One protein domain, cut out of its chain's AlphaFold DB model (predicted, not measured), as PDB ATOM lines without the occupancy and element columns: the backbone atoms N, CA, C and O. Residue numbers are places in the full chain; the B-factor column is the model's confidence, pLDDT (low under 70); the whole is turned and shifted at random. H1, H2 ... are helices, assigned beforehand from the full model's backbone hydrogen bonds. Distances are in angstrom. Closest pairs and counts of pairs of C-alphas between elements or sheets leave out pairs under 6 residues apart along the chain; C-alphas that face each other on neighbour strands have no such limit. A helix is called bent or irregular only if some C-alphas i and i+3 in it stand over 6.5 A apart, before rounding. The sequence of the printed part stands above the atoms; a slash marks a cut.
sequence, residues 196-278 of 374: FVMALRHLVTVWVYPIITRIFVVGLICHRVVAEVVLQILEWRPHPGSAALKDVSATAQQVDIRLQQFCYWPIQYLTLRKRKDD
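This is residues 196 to 278 of the 374 residues of a protein of Lasallia pustulata (UniProt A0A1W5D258). A lopsided V of two long helices: H1 makes the long arm, the chain turns round at its far end through a loop and the small H2, and the bent H3 folds back past the last part of H1 before swinging away from it. Residues 196 to 219 of H1 and residues 267 to 278 stick out as the two free arms. The 83 printed residues hold three named helices, in the order H1, H2, H3, and no named strand; the class is all helix. The whole is extended, with a radius of gyration of the C-alphas of 19.8 A and spans of 68 by 31 by 19 A.

H1, residues 196 to 234, begins at C-alpha 196 (219.556, 172.382, 202.755) and is 54.5 A long. It has a kink of 26 degrees near residue 209 and is neither bent nor irregular, but only just: C-alphas 206 and 209 are 6.4 A apart. H2, residues 245 to 248, measures 5.3 A. H3, residues 250 to 276, was assigned as one helix by its hydrogen bonds but is bent, with C-alphas 263 and 266 6.9 A apart. Its arms are H3a, residues 250 to 263, 19.9 A, and H3b, residues 266 to 276, 15.4 A, ending at C-alpha 276 (191.140, 161.902, 184.255).

H1, with residues 224 to 234 alone, touches H3a at a steep tilt of 38 degrees, opposite ways; their closest C-alphas, of Ala 227 and Leu 259, are 6.3 A apart. H1 and H2 only just touch, with 3 pairs of C-alphas within 8 A, the closest those of Leu 234 and Leu 245 at 5.2 A. H2 and H3a touch only at the corner, closest at the C-alphas of Lys 246 and Gln 253, 4.5 A. H3a and H3b stand at a steep tilt of 42 degrees, and H3b is apart from H1 and H2. Every O i to N i+4 pair is within hydrogen-bond range in H3a and H3b, 32 of 35 are in H1, and H2 is too short for such a pair.

The two C-alphas farthest apart, of Phe 196 and Gly 241, are 68.9 A apart. The printed part has no cut; the link from H1 to H2 is short and that from H2 to H3 tight. The mean pLDDT of the printed part is 86.9, and residues 275 to 278 are under 70.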
ATOM      1  N   PHE A 196     220.343 171.302 202.168       94.12
ATOM      2  CA  PHE A 196     219.556 172.382 202.755       94.12
ATOM      3  C   PHE A 196     218.214 172.564 202.033       94.12
ATOM      4  O   PHE A 196     217.164 172.593 202.678       94.12
ATOM      5  N   VAL A 197     218.221 172.620 200.698       92.75
ATOM      6  CA  VAL A 197     216.999 172.713 199.883       92.75
ATOM      7  C   VAL A 197     216.110 171.491 200.104       92.75
ATOM      8  O   VAL A 197     214.894 171.631 200.246       92.75
ATOM      9  N   MET A 198     216.695 170.295 200.183       93.06
ATOM     10  CA  MET A 198     215.956 169.064 200.455       93.06
ATOM     11  C   MET A 198     215.335 169.071 201.856       93.06
ATOM     12  O   MET A 198     214.158 168.739 201.991       93.06
ATOM     13  N   ALA A 199     216.075 169.506 202.878       92.25
ATOM     14  CA  ALA A 199     215.585 169.617 204.249       92.25
ATOM     15  C   ALA A 199     214.461 170.655 204.372       92.25
ATOM     16  O   ALA A 199     213.434 170.382 204.996       92.25
ATOM     17  N   LEU A 200     214.609 171.813 203.724       94.00
ATOM     18  CA  LEU A 200     213.587 172.854 203.694       94.00
ATOM     19  C   LEU A 200     212.326 172.373 202.969       94.00
ATOM     20  O   LEU A 200     211.218 172.514 203.489       94.00
ATOM     21  N   ARG A 201     212.483 171.750 201.794       93.44
ATOM     22  CA  ARG A 201     211.366 171.163 201.045       93.44
ATOM     23  C   ARG A 201     210.664 170.097 201.874       93.44
ATOM     24  O   ARG A 201     209.442 170.118 201.945       93.44
ATOM     25  N   HIS A 202     211.420 169.222 202.532       93.44
ATOM     26  CA  HIS A 202     210.886 168.186 203.408       93.44
ATOM     27  C   HIS A 202     210.095 168.787 204.575       93.44
ATOM     28  O   HIS A 202     208.971 168.360 204.838       93.44
ATOM     29  N   LEU A 203     210.630 169.822 205.232       94.50
ATOM     30  CA  LEU A 203     209.944 170.528 206.312       94.50
ATOM     31  C   LEU A 203     208.612 171.117 205.827       94.50
ATOM     32  O   LEU A 203     207.576 170.900 206.456       94.50
ATOM     33  N   VAL A 204     208.610 171.784 204.672       93.44
ATOM     34  CA  VAL A 204     207.390 172.341 204.071       93.44
ATOM     35  C   VAL A 204     206.388 171.238 203.713       93.44
ATOM     36  O   VAL A 204     205.208 171.351 204.041       93.44
ATOM     37  N   THR A 205     206.824 170.149 203.080       92.38
ATOM     38  CA  THR A 205     205.910 169.084 202.640       92.38
ATOM     39  C   THR A 205     205.351 168.254 203.791       92.38
ATOM     40  O   THR A 205     204.204 167.824 203.715       92.38
ATOM     41  N   VAL A 206     206.128 168.024 204.852       92.88
ATOM     42  CA  VAL A 206     205.723 167.158 205.971       92.88
ATOM     43  C   VAL A 206     204.979 167.928 207.055       92.88
ATOM     44  O   VAL A 206     204.061 167.379 207.653       92.88
ATOM     45  N   TRP A 207     205.332 169.190 207.304       93.12
ATOM     46  CA  TRP A 207     204.731 169.962 208.394       93.12
ATOM     47  C   TRP A 207     203.735 170.995 207.885       93.12
ATOM     48  O   TRP A 207     202.598 171.037 208.342       93.12
ATOM     49  N   VAL A 208     204.123 171.806 206.902       91.12
ATOM     50  CA  VAL A 208     203.311 172.953 206.473       91.12
ATOM     51  C   VAL A 208     202.137 172.516 205.592       91.12
ATOM     52  O   VAL A 208     200.990 172.874 205.859       91.12
ATOM     53  N   TYR A 209     202.390 171.691 204.575       92.56
ATOM     54  CA  TYR A 209     201.366 171.228 203.634       92.56
ATOM     55  C   TYR A 209     200.172 170.495 204.288       92.56
ATOM     56  O   TYR A 209     199.027 170.848 203.982       92.56
ATOM     57  N   PRO A 210     200.350 169.520 205.206       93.94
ATOM     58  CA  PRO A 210     199.209 168.856 205.837       93.94
ATOM     59  C   PRO A 210     198.422 169.782 206.768       93.94
ATOM     60  O   PRO A 210     197.207 169.639 206.874       93.94
ATOM     61  N   ILE A 211     199.075 170.744 207.424       94.31
ATOM     62  CA  ILE A 211     198.382 171.720 208.273       94.31
ATOM     63  C   ILE A 211     197.509 172.631 207.406       94.31
ATOM     64  O   ILE A 211     196.314 172.755 207.668       94.31
ATOM     65  N   ILE A 212     198.070 173.198 206.332       93.50
ATOM     66  CA  ILE A 212     197.329 174.062 205.402       93.50
ATOM     67  C   ILE A 212     196.149 173.310 204.781       93.50
ATOM     68  O   ILE A 212     195.034 173.827 204.760       93.50
ATOM     69  N   THR A 213     196.361 172.082 204.303       90.62
ATOM     70  CA  THR A 213     195.285 171.296 203.678       90.62
ATOM     71  C   THR A 213     194.187 170.922 204.671       90.62
ATOM     72  O   THR A 213     193.013 171.011 204.321       90.62
ATOM     73  N   ARG A 214     194.522 170.580 205.922       92.06
ATOM     74  CA  ARG A 214     193.522 170.336 206.977       92.06
ATOM     75  C   ARG A 214     192.713 171.587 207.297       92.06
ATOM     76  O   ARG A 214     191.490 171.504 207.337       92.06
ATOM     77  N   ILE A 215     193.373 172.733 207.475       94.81
ATOM     78  CA  ILE A 215     192.698 174.020 207.711       94.81
ATOM     79  C   ILE A 215     191.762 174.345 206.543       94.81
ATOM     80  O   ILE A 215     190.609 174.706 206.759       94.81
ATOM     81  N   PHE A 216     192.228 174.155 205.308       90.44
ATOM     82  CA  PHE A 216     191.429 174.389 204.111       90.44
ATOM     83  C   PHE A 216     190.195 173.479 204.045       90.44
ATOM     84  O   PHE A 216     189.092 173.959 203.797       90.44
ATOM     85  N   VAL A 217     190.347 172.179 204.324       90.12
ATOM     86  CA  VAL A 217     189.226 171.224 204.342       90.12
ATOM     87  C   VAL A 217     188.219 171.562 205.440       90.12
ATOM     88  O   VAL A 217     187.020 171.565 205.172       90.12
ATOM     89  N   VAL A 218     188.679 171.894 206.651       93.75
ATOM     90  CA  VAL A 218     187.794 172.346 207.738       93.75
ATOM     91  C   VAL A 218     187.039 173.607 207.318       93.75
ATOM     92  O   VAL A 218     185.824 173.668 207.485       93.75
ATOM     93  N   GLY A 219     187.724 174.567 206.690       92.81
ATOM     94  CA  GLY A 219     187.101 175.769 206.139       92.81
ATOM     95  C   GLY A 219     186.009 175.459 205.110       92.81
ATOM     96  O   GLY A 219     184.912 176.009 205.203       92.81
ATOM     97  N   LEU A 220     186.263 174.535 204.175       88.38
ATOM     98  CA  LEU A 220     185.267 174.099 203.190       88.38
ATOM     99  C   LEU A 220     184.051 173.428 203.841       88.38
ATOM    100  O   LEU A 220     182.923 173.681 203.422       88.38
ATOM    101  N   ILE A 221     184.259 172.600 204.868       90.75
ATOM    102  CA  ILE A 221     183.166 171.942 205.598       90.75
ATOM    103  C   ILE A 221     182.334 172.977 206.356       90.75
ATOM    104  O   ILE A 221     181.112 172.976 206.230       90.75
ATOM    105  N   CYS A 222     182.968 173.893 207.093       93.12
ATOM    106  CA  CYS A 222     182.264 174.973 207.785       93.12
ATOM    107  C   CYS A 222     181.447 175.820 206.806       93.12
ATOM    108  O   CYS A 222     180.271 176.077 207.054       93.12
ATOM    109  N   HIS A 223     182.032 176.196 205.666       89.44
ATOM    110  CA  HIS A 223     181.309 176.921 204.630       89.44
ATOM    111  C   HIS A 223     180.124 176.112 204.082       89.44
ATOM    112  O   HIS A 223     179.043 176.667 203.922       89.44
ATOM    113  N   ARG A 224     180.280 174.800 203.849       89.81
ATOM    114  CA  ARG A 224     179.183 173.927 203.399       89.81
ATOM    115  C   ARG A 224     178.043 173.859 204.415       89.81
ATOM    116  O   ARG A 224     176.889 173.869 204.007       89.81
ATOM    117  N   VAL A 225     178.353 173.816 205.710       92.50
ATOM    118  CA  VAL A 225     177.344 173.845 206.781       92.50
ATOM    119  C   VAL A 225     176.597 175.178 206.778       92.50
ATOM    120  O   VAL A 225     175.371 175.185 206.797       92.50
ATOM    121  N   VAL A 226     177.316 176.301 206.689       92.44
ATOM    122  CA  VAL A 226     176.698 177.636 206.594       92.44
ATOM    123  C   VAL A 226     175.815 177.742 205.350       92.44
ATOM    124  O   VAL A 226     174.692 178.230 205.435       92.44
ATOM    125  N   ALA A 227     176.297 177.246 204.212       90.75
ATOM    126  CA  ALA A 227     175.543 177.212 202.971       90.75
ATOM    127  C   ALA A 227     174.237 176.419 203.119       90.75
ATOM    128  O   ALA A 227     173.181 176.899 202.731       90.75
ATOM    129  N   GLU A 228     174.285 175.243 203.739       91.75
ATOM    130  CA  GLU A 228     173.094 174.424 203.972       91.75
ATOM    131  C   GLU A 228     172.067 175.136 204.864       91.75
ATOM    132  O   GLU A 228     170.878 175.139 204.557       91.75
ATOM    133  N   VAL A 229     172.519 175.813 205.924       92.88
ATOM    134  CA  VAL A 229     171.640 176.618 206.789       92.88
ATOM    135  C   VAL A 229     170.976 177.748 205.998       92.88
ATOM    136  O   VAL A 229     169.776 177.974 206.129       92.88
ATOM    137  N   VAL A 230     171.729 178.447 205.145       90.81
ATOM    138  CA  VAL A 230     171.183 179.529 204.313       90.81
ATOM    139  C   VAL A 230     170.190 178.993 203.277       90.81
ATOM    140  O   VAL A 230     169.139 179.599 203.095       90.81
ATOM    141  N   LEU A 231     170.464 177.844 202.650       91.00
ATOM    142  CA  LEU A 231     169.517 177.188 201.740       91.00
ATOM    143  C   LEU A 231     168.212 176.831 202.460       91.00
ATOM    144  O   LEU A 231     167.137 177.145 201.959       91.00
ATOM    145  N   GLN A 232     168.290 176.277 203.672       89.00
ATOM    146  CA  GLN A 232     167.104 175.971 204.480       89.00
ATOM    147  C   GLN A 232     166.284 177.221 204.819       89.00
ATOM    148  O   GLN A 232     165.056 177.168 204.812       89.00
ATOM    149  N   ILE A 233     166.943 178.355 205.080       88.88
ATOM    150  CA  ILE A 233     166.267 179.640 205.306       88.88
ATOM    151  C   ILE A 233     165.589 180.134 204.020       88.88
ATOM    152  O   ILE A 233     164.455 180.607 204.066       88.88
ATOM    153  N   LEU A 234     166.252 180.018 202.867       87.62
ATOM    154  CA  LEU A 234     165.708 180.454 201.574       87.62
ATOM    155  C   LEU A 234     164.538 179.580 201.099       87.62
ATOM    156  O   LEU A 234     163.613 180.075 200.450       87.62
ATOM    157  N   GLU A 235     164.570 178.293 201.436       88.12
ATOM    158  CA  GLU A 235     163.503 177.329 201.161       88.12
ATOM    159  C   GLU A 235     162.418 177.300 202.234       88.12
ATOM    160  O   GLU A 235     161.425 176.585 202.080       88.12
ATOM    161  N   TRP A 236     162.570 178.085 203.303       86.25
ATOM    162  CA  TRP A 236     161.596 178.128 204.377       86.25
ATOM    163  C   TRP A 236     160.231 178.574 203.847       86.25
ATOM    164  O   TRP A 236     160.084 179.615 203.200       86.25
ATOM    165  N   ARG A 237     159.219 177.751 204.133       82.69
ATOM    166  CA  ARG A 237     157.826 177.993 203.763       82.69
ATOM    167  C   ARG A 237     157.003 178.211 205.031       82.69
ATOM    168  O   ARG A 237     156.853 177.265 205.805       82.69
ATOM    169  N   PRO A 238     156.441 179.412 205.247       78.00
ATOM    170  CA  PRO A 238     155.587 179.672 206.406       78.00
ATOM    171  C   PRO A 238     154.233 178.940 206.332       78.00
ATOM    172  O   PRO A 238     153.626 178.675 207.370       78.00
ATOM    173  N   HIS A 239     153.755 178.568 205.138       80.12
ATOM    174  CA  HIS A 239     152.564 177.733 204.965       80.12
ATOM    175  C   HIS A 239     152.728 176.733 203.802       80.12
ATOM    176  O   HIS A 239     153.433 177.036 202.839       80.12
ATOM    177  N   PRO A 240     152.051 175.564 203.811       74.88
ATOM    178  CA  PRO A 240     152.209 174.532 202.774       74.88
ATOM    179  C   PRO A 240     151.868 174.978 201.337       74.88
ATOM    180  O   PRO A 240     152.233 174.285 200.392       74.88
ATOM    181  N   GLY A 241     151.192 176.122 201.169       77.62
ATOM    182  CA  GLY A 241     150.850 176.723 199.873       77.62
ATOM    183  C   GLY A 241     151.470 178.101 199.601       77.62
ATOM    184  O   GLY A 241     151.123 178.719 198.601       77.62
ATOM    185  N   SER A 242     152.347 178.614 200.473       77.25
ATOM    186  CA  SER A 242     153.021 179.901 200.250       77.25
ATOM    187  C   SER A 242     154.290 179.730 199.415       77.25
ATOM    188  O   SER A 242     155.019 178.751 199.592       77.25
ATOM    189  N   ALA A 243     154.578 180.713 198.558       81.69
ATOM    190  CA  ALA A 243     155.841 180.818 197.829       81.69
ATOM    191  C   ALA A 243     157.038 180.824 198.803       81.69
ATOM    192  O   ALA A 243     156.950 181.411 199.885       81.69
ATOM    193  N   ALA A 244     158.136 180.150 198.443       82.38
ATOM    194  CA  ALA A 244     159.356 180.180 199.251       82.38
ATOM    195  C   ALA A 244     160.026 181.560 199.153       82.38
ATOM    196  O   ALA A 244     159.767 182.315 198.214       82.38
ATOM    197  N   LEU A 245     160.928 181.895 200.081       78.56
ATOM    198  CA  LEU A 245     161.605 183.200 200.076       78.56
ATOM    199  C   LEU A 245     162.343 183.464 198.749       78.56
ATOM    200  O   LEU A 245     162.367 184.591 198.251       78.56
ATOM    201  N   LYS A 246     162.889 182.400 198.149       83.00
ATOM    202  CA  LYS A 246     163.524 182.434 196.827       83.00
ATOM    203  C   LYS A 246     162.575 182.730 195.664       83.00
ATOM    204  O   LYS A 246     163.016 183.302 194.678       83.00
ATOM    205  N   ASP A 247     161.295 182.397 195.788       84.25
ATOM    206  CA  ASP A 247     160.291 182.643 194.745       84.25
ATOM    207  C   ASP A 247     159.720 184.070 194.835       84.25
ATOM    208  O   ASP A 247     159.164 184.587 193.869       84.25
ATOM    209  N   VAL A 248     159.865 184.721 195.996       85.94
ATOM    210  CA  VAL A 248     159.396 186.094 196.245       85.94
ATOM    211  C   VAL A 248     160.403 187.136 195.758       85.94
ATOM    212  O   VAL A 248     160.009 188.205 195.295       85.94
ATOM    213  N   SER A 249     161.705 186.846 195.853       88.19
ATOM    214  CA  SER A 249     162.756 187.786 195.462       88.19
ATOM    215  C   SER A 249     163.739 187.182 194.468       88.19
ATOM    216  O   SER A 249     164.391 186.177 194.748       88.19
ATOM    217  N   ALA A 250     163.964 187.893 193.361       87.12
ATOM    218  CA  ALA A 250     165.020 187.567 192.409       87.12
ATOM    219  C   ALA A 250     166.410 187.534 193.071       87.12
ATOM    220  O   ALA A 250     167.262 186.746 192.674       87.12
ATOM    221  N   THR A 251     166.656 188.341 194.111       86.62
ATOM    222  CA  THR A 251     167.942 188.310 194.830       86.62
ATOM    223  C   THR A 251     168.102 187.032 195.646       86.62
ATOM    224  O   THR A 251     169.170 186.426 195.631       86.62
ATOM    225  N   ALA A 252     167.029 186.581 196.297       84.88
ATOM    226  CA  ALA A 252     167.005 185.329 197.044       84.88
ATOM    227  C   ALA A 252     167.182 184.127 196.101       84.88
ATOM    228  O   ALA A 252     167.955 183.221 196.405       84.88
ATOM    229  N   GLN A 253     166.564 184.173 194.919       88.00
ATOM    230  CA  GLN A 253     166.776 183.190 193.858       88.00
ATOM    231  C   GLN A 253     168.234 183.151 193.377       88.00
ATOM    232  O   GLN A 253     168.802 182.075 193.211       88.00
ATOM    233  N   GLN A 254     168.866 184.309 193.164       85.94
ATOM    234  CA  GLN A 254     170.269 184.359 192.740       85.94
ATOM    235  C   GLN A 254     171.202 183.788 193.809       85.94
ATOM    236  O   GLN A 254     172.101 183.013 193.484       85.94
ATOM    237  N   VAL A 255     170.974 184.107 195.084       86.88
ATOM    238  CA  VAL A 255     171.755 183.532 196.187       86.88
ATOM    239  C   VAL A 255     171.563 182.014 196.258       86.88
ATOM    240  O   VAL A 255     172.564 181.306 196.343       86.88
ATOM    241  N   ASP A 256     170.330 181.508 196.139       89.62
ATOM    242  CA  ASP A 256     170.029 180.065 196.099       89.62
ATOM    243  C   ASP A 256     170.816 179.360 194.981       89.62
ATOM    244  O   ASP A 256     171.575 178.423 195.238       89.62
ATOM    245  N   ILE A 257     170.734 179.879 193.749       86.19
ATOM    246  CA  ILE A 257     171.432 179.313 192.584       86.19
ATOM    247  C   ILE A 257     172.949 179.281 192.809       86.19
ATOM    248  O   ILE A 257     173.598 178.266 192.539       86.19
ATOM    249  N   ARG A 258     173.544 180.378 193.294       87.00
ATOM    250  CA  ARG A 258     174.999 180.453 193.506       87.00
ATOM    251  C   ARG A 258     175.464 179.539 194.633       87.00
ATOM    252  O   ARG A 258     176.510 178.899 194.512       87.00
ATOM    253  N   LEU A 259     174.681 179.433 195.696       87.88
ATOM    254  CA  LEU A 259     175.006 178.602 196.842       87.88
ATOM    255  C   LEU A 259     174.914 177.111 196.498       87.88
ATOM    256  O   LEU A 259     175.819 176.347 196.838       87.88
ATOM    257  N   GLN A 260     173.902 176.709 195.725       88.19
ATOM    258  CA  GLN A 260     173.797 175.357 195.171       88.19
ATOM    259  C   GLN A 260     174.975 175.022 194.241       88.19
ATOM    260  O   GLN A 260     175.562 173.945 194.366       88.19
ATOM    261  N   GLN A 261     175.370 175.946 193.352       86.12
ATOM    262  CA  GLN A 261     176.545 175.775 192.482       86.12
ATOM    263  C   GLN A 261     177.817 175.521 193.299       86.12
ATOM    264  O   GLN A 261     178.534 174.556 193.030       86.12
ATOM    265  N   PHE A 262     178.058 176.324 194.341       86.06
ATOM    266  CA  PHE A 262     179.216 176.158 195.220       86.06
ATOM    267  C   PHE A 262     179.208 174.799 195.934       86.06
ATOM    268  O   PHE A 262     180.230 174.119 196.020       86.06
ATOM    269  N   CYS A 263     178.038 174.367 196.405       87.69
ATOM    270  CA  CYS A 263     177.864 173.084 197.081       87.69
ATOM    271  C   CYS A 263     178.090 171.876 196.159       87.69
ATOM    272  O   CYS A 263     178.497 170.812 196.629       87.69
ATOM    273  N   TYR A 264     177.855 172.040 194.855       85.81
ATOM    274  CA  TYR A 264     178.010 170.988 193.854       85.81
ATOM    275  C   TYR A 264     179.440 170.892 193.283       85.81
ATOM    276  O   TYR A 264     179.857 169.823 192.825       85.81
ATOM    277  N   TRP A 265     180.234 171.966 193.356       86.81
ATOM    278  CA  TRP A 265     181.607 172.002 192.836       86.81
ATOM    279  C   TRP A 265     182.549 170.918 193.382       86.81
ATOM    280  O   TRP A 265     183.260 170.328 192.567       86.81
ATOM    281  N   PRO A 266     182.584 170.586 194.691       86.38
ATOM    282  CA  PRO A 266     183.473 169.537 195.192       86.38
ATOM    283  C   PRO A 266     183.182 168.173 194.558       86.38
ATOM    284  O   PRO A 266     184.106 167.445 194.193       86.38
ATOM    285  N   ILE A 267     181.900 167.845 194.368       83.75
ATOM    286  CA  ILE A 267     181.470 166.607 193.714       83.75
ATOM    287  C   ILE A 267     181.853 166.629 192.227       83.75
ATOM    288  O   ILE A 267     182.416 165.646 191.735       83.75
ATOM    289  N   GLN A 268     181.615 167.737 191.515       84.50
ATOM    290  CA  GLN A 268     182.038 167.884 190.114       84.50
ATOM    291  C   GLN A 268     183.552 167.729 189.958       84.50
ATOM    292  O   GLN A 268     184.009 166.988 189.090       84.50
ATOM    293  N   TYR A 269     184.331 168.361 190.835       85.50
ATOM    294  CA  TYR A 269     185.787 168.282 190.820       85.50
ATOM    295  C   TYR A 269     186.292 166.856 191.066       85.50
ATOM    296  O   TYR A 269     187.158 166.372 190.338       85.50
ATOM    297  N   LEU A 270     185.733 166.146 192.054       84.31
ATOM    298  CA  LEU A 270     186.083 164.745 192.307       84.31
ATOM    299  C   LEU A 270     185.720 163.843 191.123       84.31
ATOM    300  O   LEU A 270     186.483 162.937 190.792       84.31
ATOM    301  N   THR A 271     184.586 164.103 190.472       81.81
ATOM    302  CA  THR A 271     184.141 163.352 189.291       81.81
ATOM    303  C   THR A 271     185.078 163.581 188.106       81.81
ATOM    304  O   THR A 271     185.501 162.620 187.468       81.81
ATOM    305  N   LEU A 272     185.483 164.832 187.864       81.75
ATOM    306  CA  LEU A 272     186.479 165.186 186.848       81.75
ATOM    307  C   LEU A 272     187.843 164.550 187.138       81.75
ATOM    308  O   LEU A 272     188.510 164.072 186.224       81.75
ATOM    309  N   ARG A 273     188.257 164.509 188.411       80.75
ATOM    310  CA  ARG A 273     189.552 163.945 188.805       80.75
ATOM    311  C   ARG A 273     189.597 162.426 188.669       80.75
ATOM    312  O   ARG A 273     190.577 161.929 188.138       80.75
ATOM    313  N   LYS A 274     188.548 161.711 189.094       75.75
ATOM    314  CA  LYS A 274     188.453 160.248 188.935       75.75
ATOM    315  C   LYS A 274     188.457 159.823 187.464       75.75
ATOM    316  O   LYS A 274     189.053 158.813 187.136       75.75
ATOM    317  N   ARG A 275     187.825 160.607 186.584       68.75
ATOM    318  CA  ARG A 275     187.738 160.306 185.143       68.75
ATOM    319  C   ARG A 275     189.000 160.660 184.358       68.75
ATOM    320  O   ARG A 275     189.235 160.073 183.314       68.75
ATOM    321  N   LYS A 276     189.834 161.581 184.859       64.62
ATOM    322  CA  LYS A 276     191.140 161.902 184.255       64.62
ATOM    323  C   LYS A 276     192.095 160.696 184.239       64.62
ATOM    324  O   LYS A 276     192.981 160.656 183.392       64.62
ATOM    325  N   ASP A 277     191.906 159.745 185.152       63.28
ATOM    326  CA  ASP A 277     192.713 158.525 185.227       63.28
ATOM    327  C   ASP A 277     192.273 157.465 184.181       63.28
ATOM    328  O   ASP A 277     193.078 156.610 183.811       63.28
ATOM    329  N   ASP A 278     191.055 157.579 183.621       64.88
ATOM    330  CA  ASP A 278     190.504 156.701 182.576       64.88
ATOM    331  C   ASP A 278     190.676 157.324 181.176       64.88
ATOM    332  O   ASP A 278     189.854 158.119 180.703       64.88
TER     333      ASP A 278